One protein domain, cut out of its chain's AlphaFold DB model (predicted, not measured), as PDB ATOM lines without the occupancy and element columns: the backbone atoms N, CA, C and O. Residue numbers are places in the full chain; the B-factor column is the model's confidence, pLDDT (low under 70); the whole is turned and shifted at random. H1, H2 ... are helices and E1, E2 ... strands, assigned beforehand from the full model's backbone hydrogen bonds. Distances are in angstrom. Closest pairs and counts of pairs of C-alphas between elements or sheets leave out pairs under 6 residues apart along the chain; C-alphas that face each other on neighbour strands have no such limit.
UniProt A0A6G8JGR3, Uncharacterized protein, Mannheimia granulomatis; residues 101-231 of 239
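AT A GLANCE: This is residues 101 to 231 of the 239 residues of an uncharacterized protein of Mannheimia granulomatis (UniProt A0A6G8JGR3). A long, twisted sheet of four antiparallel strands curls round helix H2, while H1 crosses the same face and the short H3 and H4 sit near one end. Beyond that end reaches the loop of residues 197 to 216, with residues 203 to 208 sticking out. The printed part has 131 residues with four named helices and four named strands, ordered H1 H2 E1 H3 H4 E2 E3 E4; the sheet runs E1 - E2 - E3 - E4, and the class is mixed. It is only just loose, close to compact, with a radius of gyration of the C-alphas of 16.9 A, and only just elongated, spanning 59 by 30 by 24 A.

HOW THE PARTS SIT: H1, residues 108 to 115, and H2, residues 128 to 139, only just touch, with 3 pairs of C-alphas within 8 A, the closest Val 115 and Ile 128 at 4.9 A. E1, residues 143 to 149, is antiparallel to E2, residues 166 to 179, with N 144 and O 171 2.9 A apart. H3, residues 150 to 153, touches H4, residues 160 to 164; the closest C-alphas, Thr 151 and Trp 162, are 4.5 A apart. E2, E3, residues 183 to 196, and E4, residues 217 to 230, form a meander, each strand the antiparallel neighbour of the one before; N 170 and O 191 are 2.8 A apart, N 190 and O 223 2.8 A. H1 and H2 on one face of the sheet make two layers. Every O i to N i+4 pair is within hydrogen-bond range in H2 and H4, but 1 of 4 in H1, beside 3 of 5 O i to N i+3 pairs; H3 is too short for an O i to N i+4 pair.

IN THESE COORDINATES: H1 begins at C-alpha 108 (10.381, 47.171, -36.837). H2 is 16.0 A long, E2 38.1 A, E3 40.1 A and E4 40.3 A, ending at C-alpha 230 (30.644, 28.683, -29.960).

THE WHOLE: The printed part has no cut. The links H1 to H2 and E3 to E4 are long; residues 199 to 213 have pLDDT under 70.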
ATOM      1  N   ASN A 101       6.461  48.541 -45.767       88.88
ATOM      2  CA  ASN A 101       7.666  48.112 -45.077       88.88
ATOM      3  C   ASN A 101       7.488  48.263 -43.558       88.88
ATOM      4  O   ASN A 101       7.007  49.300 -43.110       88.88
ATOM      5  N   LEU A 102       7.906  47.291 -42.733       86.25
ATOM      6  CA  LEU A 102       7.759  47.427 -41.269       86.25
ATOM      7  C   LEU A 102       8.398  48.705 -40.713       86.25
ATOM      8  O   LEU A 102       7.878  49.278 -39.755       86.25
ATOM      9  N   SER A 103       9.511  49.153 -41.294       83.19
ATOM     10  CA  SER A 103      10.192  50.374 -40.866       83.19
ATOM     11  C   SER A 103       9.392  51.626 -41.216       83.19
ATOM     12  O   SER A 103       9.310  52.534 -40.390       83.19
ATOM     13  N   SER A 104       8.723  51.649 -42.378       79.75
ATOM     14  CA  SER A 104       7.896  52.784 -42.805       79.75
ATOM     15  C   SER A 104       6.632  52.943 -41.965       79.75
ATOM     16  O   SER A 104       6.120  54.051 -41.847       79.75
ATOM     17  N   VAL A 105       6.150  51.855 -41.354       82.00
ATOM     18  CA  VAL A 105       4.965  51.853 -40.478       82.00
ATOM     19  C   VAL A 105       5.311  51.779 -38.985       82.00
ATOM     20  O   VAL A 105       4.438  51.568 -38.147       82.00
ATOM     21  N   GLY A 106       6.592  51.923 -38.626       84.38
ATOM     22  CA  GLY A 106       7.052  51.957 -37.232       84.38
ATOM     23  C   GLY A 106       6.959  50.627 -36.468       84.38
ATOM     24  O   GLY A 106       7.058  50.619 -35.242       84.38
ATOM     25  N   LEU A 107       6.808  49.493 -37.156       88.69
ATOM     26  CA  LEU A 107       6.651  48.163 -36.550       88.69
ATOM     27  C   LEU A 107       7.969  47.398 -36.359       88.69
ATOM     28  O   LEU A 107       8.006  46.415 -35.611       88.69
ATOM     29  N   SER A 108       9.077  47.845 -36.962       90.44
ATOM     30  CA  SER A 108      10.381  47.171 -36.837       90.44
ATOM     31  C   SER A 108      10.825  46.996 -35.378       90.44
ATOM     32  O   SER A 108      11.306  45.926 -35.010       90.44
ATOM     33  N   ASN A 109      10.606  48.001 -34.521       88.38
ATOM     34  CA  ASN A 109      10.989  47.946 -33.103       88.38
ATOM     35  C   ASN A 109      10.135  46.978 -32.278       88.38
ATOM     36  O   ASN A 109      10.541  46.595 -31.184       88.38
ATOM     37  N   LYS A 110       8.973  46.572 -32.791       89.94
ATOM     38  CA  LYS A 110       8.097  45.606 -32.128       89.94
ATOM     39  C   LYS A 110       8.408  44.176 -32.554       89.94
ATOM     40  O   LYS A 110       8.460  43.285 -31.716       89.94
ATOM     41  N   ILE A 111       8.667  43.969 -33.845       92.75
ATOM     42  CA  ILE A 111       8.839  42.635 -34.432       92.75
ATOM     43  C   ILE A 111      10.277  42.131 -34.331       92.75
ATOM     44  O   ILE A 111      10.500  40.991 -33.926       92.75
ATOM     45  N   ARG A 112      11.275  42.962 -34.660       95.00
ATOM     46  CA  ARG A 112      12.678  42.519 -34.702       95.00
ATOM     47  C   ARG A 112      13.175  41.970 -33.356       95.00
ATOM     48  O   ARG A 112      13.886  40.969 -33.383       95.00
ATOM     49  N   PRO A 113      12.805  42.519 -32.179       95.56
ATOM     50  CA  PRO A 113      13.210  41.929 -30.900       95.56
ATOM     51  C   PRO A 113      12.667  40.515 -30.648       95.56
ATOM     52  O   PRO A 113      13.312  39.740 -29.940       95.56
ATOM     53  N   LEU A 114      11.529  40.141 -31.248       96.31
ATOM     54  CA  LEU A 114      10.903  38.830 -31.032       96.31
ATOM     55  C   LEU A 114      11.765  37.672 -31.542       96.31
ATOM     56  O   LEU A 114      11.690  36.575 -30.991       96.31
ATOM     57  N   VAL A 115      12.655  37.901 -32.518       97.06
ATOM     58  CA  VAL A 115      13.575  36.847 -32.992       97.06
ATOM     59  C   VAL A 115      14.568  36.401 -31.916       97.06
ATOM     60  O   VAL A 115      15.089  35.288 -31.983       97.06
ATOM     61  N   ASN A 116      14.779  37.241 -30.896       96.06
ATOM     62  CA  ASN A 116      15.683  36.997 -29.773       96.06
ATOM     63  C   ASN A 116      14.952  36.683 -28.469       96.06
ATOM     64  O   ASN A 116      15.587  36.237 -27.517       96.06
ATOM     65  N   LYS A 117      13.638  36.918 -28.415       96.94
ATOM     66  CA  LYS A 117      12.829  36.664 -27.227       96.94
ATOM     67  C   LYS A 117      12.719  35.156 -27.003       96.94
ATOM     68  O   LYS A 117      12.267  34.412 -27.876       96.94
ATOM     69  N   ASP A 118      13.160  34.708 -25.831       96.19
ATOM     70  CA  ASP A 118      13.018  33.312 -25.424       96.19
ATOM     71  C   ASP A 118      11.533  32.938 -25.345       96.19
ATOM     72  O   ASP A 118      10.714  33.733 -24.879       96.19
ATOM     73  N   LYS A 119      11.188  31.739 -25.828       95.19
ATOM     74  CA  LYS A 119       9.822  31.180 -25.825       95.19
ATOM     75  C   LYS A 119       8.774  31.985 -26.606       95.19
ATOM     76  O   LYS A 119       7.587  31.669 -26.534       95.19
ATOM     77  N   ALA A 120       9.196  32.970 -27.402       94.88
ATOM     78  CA  ALA A 120       8.293  33.713 -28.274       94.88
ATOM     79  C   ALA A 120       7.530  32.787 -29.234       94.88
ATOM     80  O   ALA A 120       8.017  31.714 -29.615       94.88
ATOM     81  N   PHE A 121       6.349  33.233 -29.650       94.19
ATOM     82  CA  PHE A 121       5.410  32.543 -30.531       94.19
ATOM     83  C   PHE A 121       4.899  31.222 -29.930       94.19
ATOM     84  O   PHE A 121       4.644  30.242 -30.638       94.19
ATOM     85  N   GLY A 122       4.780  31.178 -28.597       90.50
ATOM     86  CA  GLY A 122       4.319  30.015 -27.834       90.50
ATOM     87  C   GLY A 122       5.244  28.800 -27.929       90.50
ATOM     88  O   GLY A 122       4.771  27.663 -27.902       90.50
ATOM     89  N   LYS A 123       6.551  29.016 -28.108       91.12
ATOM     90  CA  LYS A 123       7.544  27.934 -28.140       91.12
ATOM     91  C   LYS A 123       7.951  27.547 -26.718       91.12
ATOM     92  O   LYS A 123       8.028  28.389 -25.834       91.12
ATOM     93  N   SER A 124       8.245  26.267 -26.499       90.44
ATOM     94  CA  SER A 124       8.613  25.749 -25.173       90.44
ATOM     95  C   SER A 124      10.019  26.162 -24.725       90.44
ATOM     96  O   SER A 124      10.271  26.273 -23.523       90.44
ATOM     97  N   ASN A 125      10.936  26.407 -25.666       92.06
ATOM     98  CA  ASN A 125      12.305  26.833 -25.391       92.06
ATOM     99  C   ASN A 125      12.925  27.640 -26.543       92.06
ATOM    100  O   ASN A 125      12.531  27.517 -27.708       92.06
ATOM    101  N   GLY A 126      13.938  28.436 -26.206       95.19
ATOM    102  CA  GLY A 126      14.784  29.152 -27.149       95.19
ATOM    103  C   GLY A 126      14.088  30.324 -27.840       95.19
ATOM    104  O   GLY A 126      12.864  30.473 -27.839       95.19
ATOM    105  N   SER A 127      14.896  31.137 -28.506       97.38
ATOM    106  CA  SER A 127      14.450  32.151 -29.453       97.38
ATOM    107  C   SER A 127      14.533  31.606 -30.883       97.38
ATOM    108  O   SER A 127      14.994  30.482 -31.107       97.38
ATOM    109  N   ILE A 128      14.064  32.370 -31.876       97.19
ATOM    110  CA  ILE A 128      14.274  32.002 -33.286       97.19
ATOM    111  C   ILE A 128      15.776  31.891 -33.556       97.19
ATOM    112  O   ILE A 128      16.223  30.880 -34.096       97.19
ATOM    113  N   GLU A 129      16.544  32.880 -33.101       97.69
ATOM    114  CA  GLU A 129      17.991  32.910 -33.276       97.69
ATOM    115  C   GLU A 129      18.685  31.713 -32.625       97.69
ATOM    116  O   GLU A 129      19.446  31.016 -33.292       97.69
ATOM    117  N   SER A 130      18.432  31.434 -31.340       96.75
ATOM    118  CA  SER A 130      19.183  30.386 -30.640       96.75
ATOM    119  C   SER A 130      18.891  28.996 -31.201       96.75
ATOM    120  O   SER A 130      19.803  28.173 -31.315       96.75
ATOM    121  N   ARG A 131      17.648  28.744 -31.630       96.06
ATOM    122  CA  ARG A 131      17.285  27.502 -32.323       96.06
ATOM    123  C   ARG A 131      17.954  27.401 -33.689       96.06
ATOM    124  O   ARG A 131      18.491  26.344 -34.002       96.06
ATOM    125  N   PHE A 132      17.969  28.481 -34.468       96.94
ATOM    126  CA  PHE A 132      18.622  28.483 -35.775       96.94
ATOM    127  C   PHE A 132      20.139  28.273 -35.661       96.94
ATOM    128  O   PHE A 132      20.696  27.435 -36.362       96.94
ATOM    129  N   ILE A 133      20.803  28.934 -34.708       96.25
ATOM    130  CA  ILE A 133      22.229  28.707 -34.433       96.25
ATOM    131  C   ILE A 133      22.494  27.264 -33.984       96.25
ATOM    132  O   ILE A 133      23.493  26.673 -34.387       96.25
ATOM    133  N   SER A 134      21.609  26.666 -33.182       94.19
ATOM    134  CA  SER A 134      21.721  25.252 -32.804       94.19
ATOM    135  C   SER A 134      21.632  24.323 -34.023       94.19
ATOM    136  O   SER A 134      22.461  23.428 -34.174       94.19
ATOM    137  N   GLN A 135      20.689  24.575 -34.937       93.75
ATOM    138  CA  GLN A 135      20.563  23.827 -36.196       93.75
ATOM    139  C   GLN A 135      21.803  23.988 -37.079       93.75
ATOM    140  O   GLN A 135      22.320  23.001 -37.592       93.75
ATOM    141  N   TYR A 136      22.344  25.200 -37.202       93.56
ATOM    142  CA  TYR A 136      23.605  25.411 -37.910       93.56
ATOM    143  C   TYR A 136      24.741  24.575 -37.302       93.56
ATOM    144  O   TYR A 136      25.455  23.880 -38.019       93.56
ATOM    145  N   LYS A 137      24.888  24.592 -35.971       90.88
ATOM    146  CA  LYS A 137      25.952  23.857 -35.273       90.88
ATOM    147  C   LYS A 137      25.854  22.339 -35.426       90.88
ATOM    148  O   LYS A 137      26.886  21.686 -35.545       90.88
ATOM    149  N   ASN A 138      24.643  21.795 -35.362       90.12
ATOM    150  CA  ASN A 138      24.429  20.350 -35.306       90.12
ATOM    151  C   ASN A 138      24.225  19.726 -36.692       90.12
ATOM    152  O   ASN A 138      24.559  18.561 -36.887       90.12
ATOM    153  N   GLU A 139      23.682  20.488 -37.645       91.50
ATOM    154  CA  GLU A 139      23.220  19.983 -38.945       91.50
ATOM    155  C   GLU A 139      23.873  20.712 -40.133       91.50
ATOM    156  O   GLU A 139      23.657  20.333 -41.278       91.50
ATOM    157  N   GLY A 140      24.647  21.780 -39.898       89.50
ATOM    158  CA  GLY A 140      25.235  22.599 -40.967       89.50
ATOM    159  C   GLY A 140      24.219  23.469 -41.718       89.50
ATOM    160  O   GLY A 140      24.537  24.028 -42.765       89.50
ATOM    161  N   ARG A 141      22.990  23.600 -41.205       93.19
ATOM    162  CA  ARG A 141      21.905  24.351 -41.847       93.19
ATOM    163  C   ARG A 141      22.202  25.854 -41.890       93.19
ATOM    164  O   ARG A 141      22.280  26.496 -40.847       93.19
ATOM    165  N   THR A 142      22.290  26.435 -43.085       95.56
ATOM    166  CA  THR A 142      22.635  27.858 -43.294       95.56
ATOM    167  C   THR A 142      21.437  28.784 -43.501       95.56
ATOM    168  O   THR A 142      21.613  30.001 -43.507       95.56
ATOM    169  N   SER A 143      20.215  28.260 -43.634       98.00
ATOM    170  CA  SER A 143      19.011  29.084 -43.800       98.00
ATOM    171  C   SER A 143      17.753  28.459 -43.198       98.00
ATOM    172  O   SER A 143      17.652  27.241 -43.034       98.00
ATOM    173  N   PHE A 144      16.759  29.282 -42.874       97.94
ATOM    174  CA  PHE A 144      15.432  28.842 -42.444       97.94
ATOM    175  C   PHE A 144      14.333  29.743 -43.013       97.94
ATOM    176  O   PHE A 144      14.576  30.904 -43.328       97.94
ATOM    177  N   SER A 145      13.116  29.211 -43.103       97.94
ATOM    178  CA  SER A 145      11.898  29.961 -43.418       97.94
ATOM    179  C   SER A 145      10.732  29.262 -42.735       97.94
ATOM    180  O   SER A 145      10.496  28.084 -42.995       97.94
ATOM    181  N   ASN A 146      10.073  29.940 -41.797       96.44
ATOM    182  CA  ASN A 146       8.984  29.363 -41.013       96.44
ATOM    183  C   ASN A 146       7.870  30.390 -40.797       96.44
ATOM    184  O   ASN A 146       8.137  31.580 -40.620       96.44
ATOM    185  N   ALA A 147       6.636  29.899 -40.730       95.44
ATOM    186  CA  ALA A 147       5.489  30.671 -40.276       95.44
ATOM    187  C   ALA A 147       5.484  30.783 -38.741       95.44
ATOM    188  O   ALA A 147       5.720  29.799 -38.029       95.44
ATOM    189  N   TYR A 148       5.200  31.981 -38.235       94.44
ATOM    190  CA  TYR A 148       5.057  32.281 -36.815       94.44
ATOM    191  C   TYR A 148       3.725  32.977 -36.566       94.44
ATOM    192  O   TYR A 148       3.349  33.886 -37.298       94.44
ATOM    193  N   ASP A 149       3.035  32.543 -35.517       92.56
ATOM    194  CA  ASP A 149       1.760  33.102 -35.080       92.56
ATOM    195  C   ASP A 149       2.011  34.278 -34.124       92.56
ATOM    196  O   ASP A 149       2.356  34.082 -32.953       92.56
ATOM    197  N   PHE A 150       1.889  35.498 -34.647       92.00
ATOM    198  CA  PHE A 150       2.111  36.754 -33.932       92.00
ATOM    199  C   PHE A 150       0.975  37.098 -32.971       92.00
ATOM    200  O   PHE A 150       1.208  37.869 -32.037       92.00
ATOM    201  N   THR A 151      -0.202  36.478 -33.108       89.56
ATOM    202  CA  THR A 151      -1.315  36.690 -32.169       89.56
ATOM    203  C   THR A 151      -0.931  36.290 -30.743       89.56
ATOM    204  O   THR A 151      -1.362  36.920 -29.782       89.56
ATOM    205  N   LYS A 152      -0.013  35.324 -30.591       91.69
ATOM    206  CA  LYS A 152       0.542  34.888 -29.297       91.69
ATOM    207  C   LYS A 152       1.419  35.930 -28.603       91.69
ATOM    208  O   LYS A 152       1.705  35.789 -27.418       91.69
ATOM    209  N   GLU A 153       1.876  36.937 -29.338       94.44
ATOM    210  CA  GLU A 153       2.714  38.029 -28.837       94.44
ATOM    211  C   GLU A 153       1.943  39.352 -28.727       94.44
ATOM    212  O   GLU A 153       2.502  40.362 -28.292       94.44
ATOM    213  N   ALA A 154       0.672  39.361 -29.127       91.06
ATOM    214  CA  ALA A 154      -0.157  40.547 -29.149       91.06
ATOM    215  C   ALA A 154      -0.737  40.876 -27.767       91.06
ATOM    216  O   ALA A 154      -1.029  39.995 -26.962       91.06
ATOM    217  N   SER A 155      -0.946  42.167 -27.508       87.88
ATOM    218  CA  SER A 155      -1.605  42.673 -26.290       87.88
ATOM    219  C   SER A 155      -3.101  42.980 -26.479       87.88
ATOM    220  O   SER A 155      -3.676  43.698 -25.664       87.88
ATOM    221  N   GLY A 156      -3.700  42.501 -27.573       81.69
ATOM    222  CA  GLY A 156      -5.130  42.611 -27.877       81.69
ATOM    223  C   GLY A 156      -5.429  43.090 -29.297       81.69
ATOM    224  O   GLY A 156      -4.514  43.322 -30.082       81.69
ATOM    225  N   ILE A 157      -6.707  43.277 -29.640       79.25
ATOM    226  CA  ILE A 157      -7.143  43.529 -31.033       79.25
ATOM    227  C   ILE A 157      -6.544  44.790 -31.676       79.25
ATOM    228  O   ILE A 157      -6.327  44.826 -32.882       79.25
ATOM    229  N   ALA A 158      -6.244  45.824 -30.886       81.06
ATOM    230  CA  ALA A 158      -5.595  47.040 -31.380       81.06
ATOM    231  C   ALA A 158      -4.083  46.857 -31.607       81.06
ATOM    232  O   ALA A 158      -3.452  47.682 -32.257       81.06
ATOM    233  N   ASP A 159      -3.478  45.807 -31.051       86.25
ATOM    234  CA  ASP A 159      -2.062  45.526 -31.227       86.25
ATOM    235  C   ASP A 159      -1.796  45.046 -32.663       86.25
ATOM    236  O   ASP A 159      -2.322  44.001 -33.033       86.25
ATOM    237  N   PRO A 160      -0.929  45.706 -33.450       89.25
ATOM    238  CA  PRO A 160      -0.661  45.311 -34.835       89.25
ATOM    239  C   PRO A 160      -0.174  43.859 -34.989       89.25
ATOM    240  O   PRO A 160      -0.340  43.279 -36.057       89.25
ATOM    241  N   LEU A 161       0.398  43.243 -33.945       91.00
ATOM    242  CA  LEU A 161       0.763  41.819 -33.961       91.00
ATOM    243  C   LEU A 161      -0.461  40.896 -34.001       91.00
ATOM    244  O   LEU A 161      -0.373  39.797 -34.541       91.00
ATOM    245  N   TRP A 162      -1.594  41.341 -33.452       88.00
ATOM    246  CA  TRP A 162      -2.866  40.636 -33.544       88.00
ATOM    247  C   TRP A 162      -3.358  40.626 -34.993       88.00
ATOM    248  O   TRP A 162      -3.652  39.561 -35.527       88.00
ATOM    249  N   ALA A 163      -3.366  41.790 -35.654       85.88
ATOM    250  CA  ALA A 163      -3.833  41.903 -37.037       85.88
ATOM    251  C   ALA A 163      -2.894  41.244 -38.056       85.88
ATOM    252  O   ALA A 163      -3.368  40.745 -39.068       85.88
ATOM    253  N   LEU A 164      -1.584  41.210 -37.787       87.50
ATOM    254  CA  LEU A 164      -0.623  40.462 -38.607       87.50
ATOM    255  C   LEU A 164      -0.897  38.953 -38.620       87.50
ATOM    256  O   LEU A 164      -0.472  38.272 -39.546       87.50
ATOM    257  N   GLY A 165      -1.556  38.409 -37.592       87.38
ATOM    258  CA  GLY A 165      -1.908  36.996 -37.554       87.38
ATOM    259  C   GLY A 165      -0.681  36.087 -37.660       87.38
ATOM    260  O   GLY A 165       0.148  36.020 -36.752       87.38
ATOM    261  N   THR A 166      -0.564  35.365 -38.777       89.75
ATOM    262  CA  THR A 166       0.583  34.497 -39.069       89.75
ATOM    263  C   THR A 166       1.445  35.094 -40.172       89.75
ATOM    264  O   THR A 166       0.998  35.192 -41.307       89.75
ATOM    265  N   ALA A 167       2.720  35.355 -39.878       92.38
ATOM    266  CA  ALA A 167       3.684  35.842 -40.864       92.38
ATOM    267  C   ALA A 167       4.915  34.933 -40.955       92.38
ATOM    268  O   ALA A 167       5.275  34.221 -40.013       92.38
ATOM    269  N   THR A 168       5.587  34.962 -42.104       96.88
ATOM    270  CA  THR A 168       6.802  34.174 -42.332       96.88
ATOM    271  C   THR A 168       8.026  34.974 -41.920       96.88
ATOM    272  O   THR A 168       8.244  36.072 -42.425       96.88
ATOM    273  N   ILE A 169       8.861  34.401 -41.048       97.62
ATOM    274  CA  ILE A 169      10.225  34.884 -40.810       97.62
ATOM    275  C   ILE A 169      11.192  33.873 -41.417       97.62
ATOM    276  O   ILE A 169      11.137  32.673 -41.129       97.62
ATOM    277  N   SER A 170      12.119  34.386 -42.210       98.38
ATOM    278  CA  SER A 170      13.254  33.646 -42.746       98.38
ATOM    279  C   SER A 170      14.569  34.278 -42.318       98.38
ATOM    280  O   SER A 170      14.630  35.470 -42.012       98.38
ATOM    281  N   GLY A 171      15.632  33.484 -42.324       98.31
ATOM    282  CA  GLY A 171      16.980  33.960 -42.060       98.31
ATOM    283  C   GLY A 171      18.015  33.146 -42.814       98.31
ATOM    284  O   GLY A 171      17.853  31.941 -42.995       98.31
ATOM    285  N   GLU A 172      19.086  33.810 -43.231       98.56
ATOM    286  CA  GLU A 172      20.238  33.195 -43.886       98.56
ATOM    287  C   GLU A 172      21.518  33.620 -43.161       98.56
ATOM    288  O   GLU A 172      21.750  34.813 -42.959       98.56
ATOM    289  N   LEU A 173      22.328  32.652 -42.731       97.94
ATOM    290  CA  LEU A 173      23.600  32.899 -42.058       97.94
ATOM    291  C   LEU A 173      24.717  33.045 -43.101       97.94
ATOM    292  O   LEU A 173      25.001  32.106 -43.842       97.94
ATOM    293  N   LYS A 174      25.366  34.212 -43.123       96.50
ATOM    294  CA  LYS A 174      26.454  34.574 -44.045       96.50
ATOM    295  C   LYS A 174      27.687  35.073 -43.304       96.50
ATOM    296  O   LYS A 174      27.662  35.272 -42.086       96.50
ATOM    297  N   ASP A 175      28.759  35.274 -44.068       95.44
ATOM    298  CA  ASP A 175      30.009  35.908 -43.634       95.44
ATOM    299  C   ASP A 175      30.617  35.255 -42.388       95.44
ATOM    300  O   ASP A 175      31.063  35.922 -41.452       95.44
ATOM    301  N   ILE A 176      30.588  33.921 -42.359       93.69
ATOM    302  CA  ILE A 176      31.005  33.160 -41.187       93.69
ATOM    303  C   ILE A 176      32.526  33.197 -41.073       93.69
ATOM    304  O   ILE A 176      33.248  32.739 -41.954       93.69
ATOM    305  N   GLN A 177      33.008  33.702 -39.944       92.88
ATOM    306  CA  GLN A 177      34.418  33.727 -39.584       92.88
ATOM    307  C   GLN A 177      34.631  32.922 -38.309       92.88
ATOM    308  O   GLN A 177      33.971  33.153 -37.291       92.88
ATOM    309  N   THR A 178      35.576  31.989 -38.352       90.38
ATOM    310  CA  THR A 178      35.971  31.175 -37.201       90.38
ATOM    311  C   THR A 178      37.251  31.713 -36.579       90.38
ATOM    312  O   THR A 178      38.225  31.982 -37.276       90.38
ATOM    313  N   PHE A 179      37.263  31.815 -35.257       86.94
ATOM    314  CA  PHE A 179      38.367  32.334 -34.462       86.94
ATOM    315  C   PHE A 179      38.953  31.234 -33.563       86.94
ATOM    316  O   PHE A 179      38.246  30.280 -33.198       86.94
ATOM    317  N   PRO A 180      40.228  31.372 -33.147       83.06
ATOM    318  CA  PRO A 180      40.817  30.516 -32.123       83.06
ATOM    319  C   PRO A 180      39.929  30.423 -30.874       83.06
ATOM    320  O   PRO A 180      39.261  31.382 -30.491       83.06
ATOM    321  N   GLY A 181      39.908  29.247 -30.242       82.06
ATOM    322  CA  GLY A 181      39.037  28.975 -29.092       82.06
ATOM    323  C   GLY A 181      37.626  28.489 -29.449       82.06
ATOM    324  O   GLY A 181      36.793  28.382 -28.558       82.06
ATOM    325  N   GLY A 182      37.357  28.165 -30.721       85.62
ATOM    326  CA  GLY A 182      36.068  27.595 -31.136       85.62
ATOM    327  C   GLY A 182      34.942  28.628 -31.153       85.62
ATOM    328  O   GLY A 182      33.800  28.313 -30.845       85.62
ATOM    329  N   ILE A 183      35.258  29.880 -31.476       90.12
ATOM    330  CA  ILE A 183      34.279  30.967 -31.543       90.12
ATOM    331  C   ILE A 183      34.023  31.286 -33.008       90.12
ATOM    332  O   ILE A 183      34.966  31.470 -33.768       90.12
ATOM    333  N   ALA A 184      32.762  31.404 -33.397       92.00
ATOM    334  CA  ALA A 184      32.357  31.867 -34.712       92.00
ATOM    335  C   ALA A 184      31.620  33.207 -34.610       92.00
ATOM    336  O   ALA A 184      30.919  33.487 -33.627       92.00
ATOM    337  N   ARG A 185      31.787  34.039 -35.637       95.38
ATOM    338  CA  ARG A 185      30.961  35.221 -35.901       95.38
ATOM    339  C   ARG A 185      30.353  35.092 -37.286       95.38
ATOM    340  O   ARG A 185      30.966  34.491 -38.157       95.38
ATOM    341  N   GLY A 186      29.180  35.667 -37.474       95.94
ATOM    342  CA  GLY A 186      28.528  35.743 -38.773       95.94
ATOM    343  C   GLY A 186      27.383  36.739 -38.737       95.94
ATOM    344  O   GLY A 186      27.118  37.362 -37.705       95.94
ATOM    345  N   ASN A 187      26.694  36.857 -39.859       98.06
ATOM    346  CA  ASN A 187      25.560  37.747 -40.035       98.06
ATOM    347  C   ASN A 187      24.326  36.919 -40.368       98.06
ATOM    348  O   ASN A 187      24.341  36.167 -41.339       98.06
ATOM    349  N   ILE A 188      23.251  37.058 -39.592       98.25
ATOM    350  CA  ILE A 188      21.949  36.531 -40.001       98.25
ATOM    351  C   ILE A 188      21.220  37.629 -40.768       98.25
ATOM    352  O   ILE A 188      20.904  38.685 -40.214       98.25
ATOM    353  N   HIS A 189      20.954  37.368 -42.041       98.50
ATOM    354  CA  HIS A 189      20.128  38.194 -42.908       98.50
ATOM    355  C   HIS A 189      18.680  37.754 -42.719       98.50
ATOM    356  O   HIS A 189      18.251  36.761 -43.303       98.50
ATOM    357  N   TYR A 190      17.950  38.453 -41.858       98.19
ATOM    358  CA  TYR A 190      16.541  38.185 -41.617       98.19
ATOM    359  C   TYR A 190      15.670  38.855 -42.678       98.19
ATOM    360  O   TYR A 190      15.929  39.986 -43.097       98.19
ATOM    361  N   ASN A 191      14.593  38.175 -43.047       97.56
ATOM    362  CA  ASN A 191      13.490  38.718 -43.823       97.56
ATOM    363  C   ASN A 191      12.178  38.312 -43.149       97.56
ATOM    364  O   ASN A 191      12.053  37.195 -42.641       97.56
ATOM    365  N   ILE A 192      11.222  39.231 -43.124       95.44
ATOM    366  CA  ILE A 192       9.842  38.943 -42.760       95.44
ATOM    367  C   ILE A 192       8.945  39.281 -43.939       95.44
ATOM    368  O   ILE A 192       9.137  40.307 -44.596       95.44
ATOM    369  N   ARG A 193       7.957  38.423 -44.170       94.88
ATOM    370  CA  ARG A 193       6.922  38.623 -45.171       94.88
ATOM    371  C   ARG A 193       5.582  38.151 -44.636       94.88
ATOM    372  O   ARG A 193       5.457  37.029 -44.145       94.88
ATOM    373  N   ASP A 194       4.593  39.004 -44.807       91.19
ATOM    374  CA  ASP A 194       3.194  38.736 -44.541       91.19
ATOM    375  C   ASP A 194       2.352  39.161 -45.749       91.19
ATOM    376  O   ASP A 194       2.664  40.156 -46.415       91.19
ATOM    377  N   ARG A 195       1.308  38.389 -46.050       90.25
ATOM    378  CA  ARG A 195       0.274  38.782 -47.008       90.25
ATOM    379  C   ARG A 195      -0.933  39.189 -46.180       90.25
ATOM    380  O   ARG A 195      -1.747  38.343 -45.830       90.25
ATOM    381  N   PHE A 196      -1.027  40.481 -45.907       86.44
ATOM    382  CA  PHE A 196      -2.100  41.037 -45.111       86.44
ATOM    383  C   PHE A 196      -3.406  40.980 -45.907       86.44
ATOM    384  O   PHE A 196      -3.533  41.595 -46.973       86.44
ATOM    385  N   THR A 197      -4.361  40.214 -45.396       81.12
ATOM    386  CA  THR A 197      -5.744  40.110 -45.879       81.12
ATOM    387  C   THR A 197      -6.683  40.713 -44.838       81.12
ATOM    388  O   THR A 197      -6.214  41.288 -43.856       81.12
ATOM    389  N   ASP A 198      -8.001  40.618 -45.026       70.06
ATOM    390  CA  ASP A 198      -8.948  41.058 -43.999       70.06
ATOM    391  C   ASP A 198      -8.618  40.396 -42.635       70.06
ATOM    392  O   ASP A 198      -8.732  39.181 -42.504       70.06
ATOM    393  N   PRO A 199      -8.200  41.135 -41.589       61.53
ATOM    394  CA  PRO A 199      -7.863  40.547 -40.293       61.53
ATOM    395  C   PRO A 199      -9.099  40.004 -39.565       61.53
ATOM    396  O   PRO A 199      -8.961  39.238 -38.608       61.53
ATOM    397  N   PHE A 200     -10.312  40.356 -40.012       59.44
ATOM    398  CA  PHE A 200     -11.539  39.728 -39.536       59.44
ATOM    399  C   PHE A 200     -11.842  38.394 -40.247       59.44
ATOM    400  O   PHE A 200     -12.703  37.661 -39.756       59.44
ATOM    401  N   ASP A 201     -11.109  37.997 -41.302       52.97
ATOM    402  CA  ASP A 201     -11.184  36.627 -41.854       52.97
ATOM    403  C   ASP A 201     -10.750  35.575 -40.825       52.97
ATOM    404  O   ASP A 201     -11.264  34.456 -40.825       52.97
ATOM    405  N   THR A 202      -9.888  35.943 -39.869       46.62
ATOM    406  CA  THR A 202      -9.482  35.090 -38.736       46.62
ATOM    407  C   THR A 202     -10.669  34.614 -37.880       46.62
ATOM    408  O   THR A 202     -10.541  33.652 -37.122       46.62
ATOM    409  N   PHE A 203     -11.843  35.244 -38.014       45.81
ATOM    410  CA  PHE A 203     -13.084  34.857 -37.339       45.81
ATOM    411  C   PHE A 203     -13.987  33.917 -38.164       45.81
ATOM    412  O   PHE A 203     -15.105  33.636 -37.738       45.81
ATOM    413  N   ASN A 204     -13.521  33.387 -39.306       39.91
ATOM    414  CA  ASN A 204     -14.236  32.399 -40.134       39.91
ATOM    415  C   ASN A 204     -15.668  32.822 -40.529       39.91
ATOM    416  O   ASN A 204     -16.600  32.017 -40.464       39.91
ATOM    417  N   PHE A 205     -15.878  34.072 -40.958       39.53
ATOM    418  CA  PHE A 205     -17.212  34.526 -41.377       39.53
ATOM    419  C   PHE A 205     -17.705  33.869 -42.683       39.53
ATOM    420  O   PHE A 205     -18.915  33.767 -42.885       39.53
ATOM    421  N   THR A 206     -16.809  33.356 -43.540       35.38
ATOM    422  CA  THR A 206     -17.139  32.483 -44.687       35.38
ATOM    423  C   THR A 206     -15.999  31.489 -44.983       35.38
ATOM    424  O   THR A 206     -14.866  31.693 -44.557       35.38
ATOM    425  N   LYS A 207     -16.276  30.374 -45.683       35.44
ATOM    426  CA  LYS A 207     -15.237  29.430 -46.143       35.44
ATOM    427  C   LYS A 207     -14.499  30.013 -47.360       35.44
ATOM    428  O   LYS A 207     -15.018  29.921 -48.470       35.44
ATOM    429  N   GLY A 208     -13.300  30.555 -47.156       46.44
ATOM    430  CA  GLY A 208     -12.416  31.099 -48.203       46.44
ATOM    431  C   GLY A 208     -11.761  32.417 -47.774       46.44
ATOM    432  O   GLY A 208     -12.127  32.952 -46.738       46.44
ATOM    433  N   GLU A 209     -10.803  32.935 -48.559       55.34
ATOM    434  CA  GLU A 209     -10.325  34.324 -48.407       55.34
ATOM    435  C   GLU A 209     -11.482  35.264 -48.781       55.34
ATOM    436  O   GLU A 209     -11.875  35.333 -49.952       55.34
ATOM    437  N   TRP A 210     -12.053  35.972 -47.809       51.69
ATOM    438  CA  TRP A 210     -13.156  36.897 -48.024       51.69
ATOM    439  C   TRP A 210     -12.656  38.315 -47.793       51.69
ATOM    440  O   TRP A 210     -12.581  38.816 -46.681       51.69
ATOM    441  N   ASN A 211     -12.345  38.987 -48.905       63.00
ATOM    442  CA  ASN A 211     -11.807  40.344 -48.897       63.00
ATOM    443  C   ASN A 211     -12.835  41.387 -49.402       63.00
ATOM    444  O   ASN A 211     -12.620  42.009 -50.442       63.00
ATOM    445  N   PRO A 212     -13.997  41.570 -48.746       56.44
ATOM    446  CA  PRO A 212     -15.100  42.368 -49.293       56.44
ATOM    447  C   PRO A 212     -14.839  43.879 -49.278       56.44
ATOM    448  O   PRO A 212     -15.516  44.625 -49.982       56.44
ATOM    449  N   ASN A 213     -13.902  44.339 -48.444       66.12
ATOM    450  CA  ASN A 213     -13.784  45.745 -48.056       66.12
ATOM    451  C   ASN A 213     -12.415  46.359 -48.368       66.12
ATOM    452  O   ASN A 213     -12.149  47.465 -47.905       66.12
ATOM    453  N   GLY A 214     -11.549  45.664 -49.107       74.12
ATOM    454  CA  GLY A 214     -10.191  46.128 -49.354       74.12
ATOM    455  C   GLY A 214      -9.409  45.271 -50.343       74.12
ATOM    456  O   GLY A 214      -9.912  44.294 -50.891       74.12
ATOM    457  N   THR A 215      -8.163  45.668 -50.584       81.44
ATOM    458  CA  THR A 215      -7.217  44.947 -51.441       81.44
ATOM    459  C   THR A 215      -6.082  44.399 -50.576       81.44
ATOM    460  O   THR A 215      -5.393  45.193 -49.929       81.44
ATOM    461  N   PRO A 216      -5.855  43.072 -50.550       87.31
ATOM    462  CA  PRO A 216      -4.716  42.488 -49.850       87.31
ATOM    463  C   PRO A 216      -3.390  43.104 -50.290       87.31
ATOM    464  O   PRO A 216      -3.207  43.428 -51.464       87.31
ATOM    465  N   TYR A 217      -2.439  43.205 -49.368       88.69
ATOM    466  CA  TYR A 217      -1.128  43.790 -49.641       88.69
ATOM    467  C   TYR A 217      -0.016  43.049 -48.901       88.69
ATOM    468  O   TYR A 217      -0.256  42.220 -48.025       88.69
ATOM    469  N   ILE A 218       1.231  43.312 -49.290       92.38
ATOM    470  CA  ILE A 218       2.396  42.687 -48.660       92.38
ATOM    471  C   ILE A 218       2.946  43.599 -47.574       92.38
ATOM    472  O   ILE A 218       3.242  44.764 -47.838       92.38
ATOM    473  N   ILE A 219       3.169  43.045 -46.386       91.75
ATOM    474  CA  ILE A 219       4.013  43.653 -45.359       91.75
ATOM    475  C   ILE A 219       5.344  42.912 -45.372       91.75
ATOM    476  O   ILE A 219       5.388  41.689 -45.236       91.75
ATOM    477  N   GLN A 220       6.446  43.634 -45.551       94.38
ATOM    478  CA  GLN A 220       7.770  43.018 -45.587       94.38
ATOM    479  C   GLN A 220       8.852  43.890 -44.959       94.38
ATOM    480  O   GLN A 220       8.744  45.109 -44.908       94.38
ATOM    481  N   ASP A 221       9.926  43.279 -44.482       94.81
ATOM    482  CA  ASP A 221      11.118  43.998 -44.033       94.81
ATOM    483  C   ASP A 221      12.333  43.073 -44.101       94.81
ATOM    484  O   ASP A 221      12.212  41.848 -44.197       94.81
ATOM    485  N   SER A 222      13.529  43.645 -44.072       95.94
ATOM    486  CA  SER A 222      14.776  42.890 -44.021       95.94
ATOM    487  C   SER A 222      15.795  43.613 -43.162       95.94
ATOM    488  O   SER A 222      15.906  44.838 -43.187       95.94
ATOM    489  N   TRP A 223      16.545  42.851 -42.372       96.62
ATOM    490  CA  TRP A 223      17.596  43.406 -41.530       96.62
ATOM    491  C   TRP A 223      18.701  42.393 -41.288       96.62
ATOM    492  O   TRP A 223      18.493  41.182 -41.320       96.62
ATOM    493  N   ILE A 224      19.892  42.913 -41.017       97.31
ATOM    494  CA  ILE A 224      21.059  42.105 -40.695       97.31
ATOM    495  C   ILE A 224      21.265  42.151 -39.190       97.31
ATOM    496  O   ILE A 224      21.205  43.220 -38.576       97.31
ATOM    497  N   LYS A 225      21.522  40.991 -38.593       96.69
ATOM    498  CA  LYS A 225      21.919  40.888 -37.195       96.69
ATOM    499  C   LYS A 225      23.249  40.141 -37.072       96.69
ATOM    500  O   LYS A 225      23.309  38.961 -37.424       96.69
ATOM    501  N   PRO A 226      24.296  40.785 -36.529       97.19
ATOM    502  CA  PRO A 226      25.527  40.097 -36.176       97.19
ATOM    503  C   PRO A 226      25.277  39.083 -35.062       97.19
ATOM    504  O   PRO A 226      24.603  39.380 -34.071       97.19
ATOM    505  N   VAL A 227      25.865  37.901 -35.198       96.62
ATOM    506  CA  VAL A 227      25.795  36.831 -34.206       96.62
ATOM    507  C   VAL A 227      27.180  36.339 -33.828       96.62
ATOM    508  O   VAL A 227      28.120  36.351 -34.623       96.62
ATOM    509  N   ARG A 228      27.292  35.878 -32.584       94.94
ATOM    510  CA  ARG A 228      28.484  35.231 -32.044       94.94
ATOM    511  C   ARG A 228      28.063  33.961 -31.327       94.94
ATOM    512  O   ARG A 228      27.194  34.010 -30.464       94.94
ATOM    513  N   PHE A 229      28.699  32.845 -31.656       93.69
ATOM    514  CA  PHE A 229      28.375  31.550 -31.066       93.69
ATOM    515  C   PHE A 229      29.604  30.647 -30.994       93.69
ATOM    516  O   PHE A 229      30.575  30.836 -31.725       93.69
ATOM    517  N   SER A 230      29.570  29.669 -30.093       91.19
ATOM    518  CA  SER A 230      30.644  28.683 -29.960       91.19
ATOM    519  C   SER A 230      30.398  27.502 -30.892       91.19
ATOM    520  O   SER A 230      29.294  26.950 -30.905       91.19
ATOM    521  N   ILE A 231      31.427  27.091 -31.621       85.25
ATOM    522  CA  ILE A 231      31.481  25.871 -32.422       85.25
ATOM    523  C   ILE A 231      32.384  24.860 -31.721       85.25
ATOM    524  O   ILE A 231      33.505  25.175 -31.319       85.25
TER     525      ILE A 231